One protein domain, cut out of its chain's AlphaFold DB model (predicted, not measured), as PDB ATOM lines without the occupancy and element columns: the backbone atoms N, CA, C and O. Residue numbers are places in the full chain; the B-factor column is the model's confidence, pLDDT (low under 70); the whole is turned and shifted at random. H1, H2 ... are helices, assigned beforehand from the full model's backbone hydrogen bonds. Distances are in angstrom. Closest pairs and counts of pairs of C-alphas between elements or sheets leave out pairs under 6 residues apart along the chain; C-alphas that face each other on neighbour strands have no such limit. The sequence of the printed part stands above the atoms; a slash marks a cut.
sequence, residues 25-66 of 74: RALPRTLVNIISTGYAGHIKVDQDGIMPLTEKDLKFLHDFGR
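AT A GLANCE: This is residues 25 to 66 of the 74 residues of an uncharacterized protein of Arthrobacter sp. ERGS1:01 (UniProt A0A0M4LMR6). What is the shape? Two short helices, H2 and H1, sit at separate ends of an L-like frame, and a long looping link joins them; between them residues 26 to 27 and 51 to 52 form a short antiparallel pairing. How large is it? The printed part has 42 residues with two named helices, H1 then H2, and no named strand; the class is all helix. It is only just compact, close to loose, with a radius of gyration of the C-alphas of 10.8 A and spans of 27 by 21 by 16 A.

IN THESE COORDINATES: Where is H2? It holds residues 55 to 65, 14.6 A long, ending at C-alpha 65 (70.838, 67.114, 103.746). Where is H1? It holds residues 29 to 38, also 14.6 A, beginning at C-alpha 29 (70.576, 61.303, 123.268).

HOW THE PARTS SIT: Do the helices meet? H2 and H1 are apart. Are their backbones complete? Every O i to N i+4 pair is within hydrogen-bond range in H2, and 5 of 6 in H1.

THE WHOLE: What is long or free? The 16-residue link is long, and residues 36 to 42 stand free. Is anything missing or uncertain? The printed part has no cut; residues 65 to 66 are under 70 in pLDDT.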
ATOM      1  N   ARG A  25      66.874  57.805 111.524       80.12
ATOM      2  CA  ARG A  25      65.439  57.805 111.866       80.12
ATOM      3  C   ARG A  25      65.144  58.267 113.287       80.12
ATOM      4  O   ARG A  25      63.983  58.405 113.659       80.12
ATOM      5  N   ALA A  26      66.181  58.482 114.088       83.69
ATOM      6  CA  ALA A  26      66.036  58.861 115.480       83.69
ATOM      7  C   ALA A  26      67.297  59.570 115.979       83.69
ATOM      8  O   ALA A  26      68.412  59.145 115.674       83.69
ATOM      9  N   LEU A  27      67.130  60.641 116.752       82.25
ATOM     10  CA  LEU A  27      68.242  61.411 117.287       82.25
ATOM     11  C   LEU A  27      68.866  60.709 118.486       82.25
ATOM     12  O   LEU A  27      68.164  60.477 119.473       82.25
ATOM     13  N   PRO A  28      70.186  60.464 118.467       82.75
ATOM     14  CA  PRO A  28      70.902  60.028 119.651       82.75
ATOM     15  C   PRO A  28      70.723  61.029 120.795       82.75
ATOM     16  O   PRO A  28      70.699  62.244 120.576       82.75
ATOM     17  N   ARG A  29      70.710  60.517 122.030       83.50
ATOM     18  CA  ARG A  29      70.576  61.303 123.268       83.50
ATOM     19  C   ARG A  29      71.488  62.534 123.323       83.50
ATOM     20  O   ARG A  29      71.093  63.577 123.830       83.50
ATOM     21  N   THR A  30      72.699  62.442 122.778       83.56
ATOM     22  CA  THR A  30      73.642  63.569 122.719       83.56
ATOM     23  C   THR A  30      73.086  64.757 121.932       83.56
ATOM     24  O   THR A  30      73.160  65.885 122.410       83.56
ATOM     25  N   LEU A  31      72.485  64.515 120.763       80.88
ATOM     26  CA  LEU A  31      71.856  65.570 119.957       80.88
ATOM     27  C   LEU A  31      70.574  66.074 120.612       80.88
ATOM     28  O   LEU A  31      70.310  67.272 120.606       80.88
ATOM     29  N   VAL A  32      69.814  65.178 121.238       85.81
ATOM     30  CA  VAL A  32      68.629  65.555 122.013       85.81
ATOM     31  C   VAL A  32      68.992  66.520 123.139       85.81
ATOM     32  O   VAL A  32      68.297  67.515 123.325       85.81
ATOM     33  N   ASN A  33      70.092  66.284 123.856       84.94
ATOM     34  CA  ASN A  33      70.556  67.178 124.917       84.94
ATOM     35  C   ASN A  33      70.944  68.558 124.372       84.94
ATOM     36  O   ASN A  33      70.577  69.566 124.968       84.94
ATOM     37  N   ILE A  34      71.629  68.611 123.224       82.94
ATOM     38  CA  ILE A  34      71.974  69.874 122.553       82.94
ATOM     39  C   ILE A  34      70.695  70.640 122.202       82.94
ATOM     40  O   ILE A  34      70.547  71.802 122.573       82.94
ATOM     41  N   ILE A  35      69.716  69.974 121.589       81.56
ATOM     42  CA  ILE A  35      68.439  70.602 121.231       81.56
ATOM     43  C   ILE A  35      67.664  71.046 122.480       81.56
ATOM     44  O   ILE A  35      67.113  72.143 122.497       81.56
ATOM     45  N   SER A  36      67.668  70.239 123.543       81.12
ATOM     46  CA  SER A  36      66.979  70.535 124.811       81.12
ATOM     47  C   SER A  36      67.464  71.830 125.457       81.12
ATOM     48  O   SER A  36      66.691  72.497 126.135       81.12
ATOM     49  N   THR A  37      68.728  72.209 125.249       77.69
ATOM     50  CA  THR A  37      69.260  73.471 125.787       77.69
ATOM     51  C   THR A  37      68.778  74.712 125.033       77.69
ATOM     52  O   THR A  37      68.702  75.782 125.629       77.69
ATOM     53  N   GLY A  38      68.434  74.580 123.747       72.25
ATOM     54  CA  GLY A  38      67.995  75.694 122.896       72.25
ATOM     55  C   GLY A  38      66.489  75.739 122.622       72.25
ATOM     56  O   GLY A  38      65.981  76.760 122.165       72.25
ATOM     57  N   TYR A  39      65.762  74.653 122.888       79.31
ATOM     58  CA  TYR A  39      64.342  74.526 122.581       79.31
ATOM     59  C   TYR A  39      63.486  74.622 123.845       79.31
ATOM     60  O   TYR A  39      63.504  73.737 124.694       79.31
ATOM     61  N   ALA A  40      62.674  75.676 123.940       73.19
ATOM     62  CA  ALA A  40      61.786  75.910 125.083       73.19
ATOM     63  C   ALA A  40      60.533  75.004 125.112       73.19
ATOM     64  O   ALA A  40      59.734  75.086 126.043       73.19
ATOM     65  N   GLY A  41      60.316  74.172 124.087       76.25
ATOM     66  CA  GLY A  41      59.163  73.273 123.999       76.25
ATOM     67  C   GLY A  41      59.439  71.857 124.516       76.25
ATOM     68  O   GLY A  41      60.562  71.479 124.836       76.25
ATOM     69  N   HIS A  42      58.396  71.025 124.548       76.81
ATOM     70  CA  HIS A  42      58.526  69.619 124.937       76.81
ATOM     71  C   HIS A  42      59.180  68.772 123.837       76.81
ATOM     72  O   HIS A  42      58.684  68.694 122.705       76.81
ATOM     73  N   ILE A  43      60.250  68.073 124.214       80.19
ATOM     74  CA  ILE A  43      60.921  67.068 123.392       80.19
ATOM     75  C   ILE A  43      60.424  65.693 123.823       80.19
ATOM     76  O   ILE A  43      60.587  65.292 124.973       80.19
ATOM     77  N   LYS A  44      59.780  64.977 122.901       81.69
ATOM     78  CA  LYS A  44      59.345  63.603 123.148       81.69
ATOM     79  C   LYS A  44      60.511  62.669 122.865       81.69
ATOM     80  O   LYS A  44      60.925  62.543 121.719       81.69
ATOM     81  N   VAL A  45      61.010  62.027 123.910       85.12
ATOM     82  CA  VAL A  45      62.036  60.988 123.824       85.12
ATOM     83  C   VAL A  45      61.449  59.640 124.217       85.12
ATOM     84  O   VAL A  45      60.450  59.584 124.937       85.12
ATOM     85  N   ASP A  46      62.055  58.564 123.737       84.19
ATOM     86  CA  ASP A  46      61.782  57.215 124.216       84.19
ATOM     87  C   ASP A  46      62.477  56.927 125.563       84.19
ATOM     88  O   ASP A  46      63.054  57.815 126.200       84.19
ATOM     89  N   GLN A  47      62.397  55.672 126.014       83.12
ATOM     90  CA  GLN A  47      62.954  55.227 127.297       83.12
ATOM     91  C   GLN A  47      64.485  55.361 127.375       83.12
ATOM     92  O   GLN A  47      65.018  55.534 128.472       83.12
ATOM     93  N   ASP A  48      65.180  55.369 126.236       83.44
ATOM     94  CA  ASP A  48      66.637  55.508 126.160       83.44
ATOM     95  C   ASP A  48      67.077  56.982 126.027       83.44
ATOM     96  O   ASP A  48      68.264  57.327 126.124       83.44
ATOM     97  N   GLY A  49      66.118  57.903 125.885       81.50
ATOM     98  CA  GLY A  49      66.378  59.321 125.646       81.50
ATOM     99  C   GLY A  49      66.663  59.630 124.175       81.50
ATOM    100  O   GLY A  49      67.280  60.654 123.877       81.50
ATOM    101  N   ILE A  50      66.253  58.744 123.266       84.94
ATOM    102  CA  ILE A  50      66.345  58.925 121.821       84.94
ATOM    103  C   ILE A  50      65.064  59.619 121.353       84.94
ATOM    104  O   ILE A  50      63.959  59.280 121.773       84.94
ATOM    105  N   MET A  51      65.192  60.613 120.475       86.75
ATOM    106  CA  MET A  51      64.029  61.282 119.886       86.75
ATOM    107  C   MET A  51      63.716  60.658 118.521       86.75
ATOM    108  O   MET A  51      64.499  60.859 117.589       86.75
ATOM    109  N   PRO A  52      62.599  59.929 118.349       85.19
ATOM    110  CA  PRO A  52      62.208  59.437 117.035       85.19
ATOM    111  C   PRO A  52      61.893  60.614 116.103       85.19
ATOM    112  O   PRO A  52      61.198  61.553 116.492       85.19
ATOM    113  N   LEU A  53      62.405  60.558 114.874       84.50
ATOM    114  CA  LEU A  53      62.106  61.547 113.843       84.50
ATOM    115  C   LEU A  53      60.799  61.172 113.151       84.50
ATOM    116  O   LEU A  53      60.584  60.018 112.772       84.50
ATOM    117  N   THR A  54      59.919  62.152 112.982       86.44
ATOM    118  CA  THR A  54      58.685  61.964 112.217       86.44
ATOM    119  C   THR A  54      58.986  61.937 110.717       86.44
ATOM    120  O   THR A  54      60.038  62.393 110.271       86.44
ATOM    121  N   GLU A  55      58.046  61.462 109.897       85.00
ATOM    122  CA  GLU A  55      58.193  61.520 108.432       85.00
ATOM    123  C   GLU A  55      58.425  62.949 107.916       85.00
ATOM    124  O   GLU A  55      59.157  63.151 106.946       85.00
ATOM    125  N   LYS A  56      57.852  63.952 108.589       84.38
ATOM    126  CA  LYS A  56      58.056  65.364 108.255       84.38
ATOM    127  C   LYS A  56      59.495  65.805 108.530       84.38
ATOM    128  O   LYS A  56      60.087  66.484 107.694       84.38
ATOM    129  N   ASP A  57      60.064  65.373 109.654       85.25
ATOM    130  CA  ASP A  57      61.462  65.646 109.998       85.25
ATOM    131  C   ASP A  57      62.416  64.968 109.017       85.25
ATOM    132  O   ASP A  57      63.369  65.584 108.548       85.25
ATOM    133  N   LEU A  58      62.124  63.715 108.655       84.56
ATOM    134  CA  LEU A  58      62.890  62.967 107.663       84.56
ATOM    135  C   LEU A  58      62.867  63.650 106.299       84.56
ATOM    136  O   LEU A  58      63.908  63.768 105.659       84.56
ATOM    137  N   LYS A  59      61.701  64.140 105.866       84.88
ATOM    138  CA  LYS A  59      61.577  64.896 104.619       84.88
ATOM    139  C   LYS A  59      62.399  66.185 104.662       84.88
ATOM    140  O   LYS A  59      63.150  66.453 103.731       84.88
ATOM    141  N   PHE A  60      62.315  66.943 105.756       84.44
ATOM    142  CA  PHE A  60      63.120  68.152 105.932       84.44
ATOM    143  C   PHE A  60      64.624  67.849 105.890       84.44
ATOM    144  O   PHE A  60      65.358  68.499 105.151       84.44
ATOM    145  N   LEU A  61      65.083  66.837 106.634       81.94
ATOM    146  CA  LEU A  61      66.489  66.424 106.666       81.94
ATOM    147  C   LEU A  61      66.967  65.871 105.322       81.94
ATOM    148  O   LEU A  61      68.127  66.060 104.973       81.94
ATOM    149  N   HIS A  62      66.098  65.225 104.550       79.69
ATOM    150  CA  HIS A  62      66.408  64.791 103.193       79.69
ATOM    151  C   HIS A  62      66.587  65.988 102.243       79.69
ATOM    152  O   HIS A  62      67.557  66.040 101.484       79.69
ATOM    153  N   ASP A  63      65.693  66.974 102.323       78.12
ATOM    154  CA  ASP A  63      65.710  68.155 101.457       78.12
ATOM    155  C   ASP A  63      66.858  69.125 101.818       78.12
ATOM    156  O   ASP A  63      67.470  69.705 100.923       78.12
ATOM    157  N   PHE A  64      67.220  69.248 103.105       71.19
ATOM    158  CA  PHE A  64      68.352  70.062 103.594       71.19
ATOM    159  C   PHE A  64      69.695  69.319 103.645       71.19
ATOM    160  O   PHE A  64      70.758  69.945 103.600       71.19
ATOM    161  N   GLY A  65      69.665  67.990 103.763       61.62
ATOM    162  CA  GLY A  65      70.838  67.114 103.746       61.62
ATOM    163  C   GLY A  65      71.530  67.112 102.385       61.62
ATOM    164  O   GLY A  65      72.755  67.014 102.311       61.62
ATOM    165  N   ARG A  66      70.763  67.355 101.315       56.94
ATOM    166  CA  ARG A  66      71.279  67.848 100.036       56.94
ATOM    167  C   ARG A  66      71.655  69.333 100.151       56.94
ATOM    168  O   ARG A  66      71.059  70.190  99.506       56.94
TER     169      ARG A  66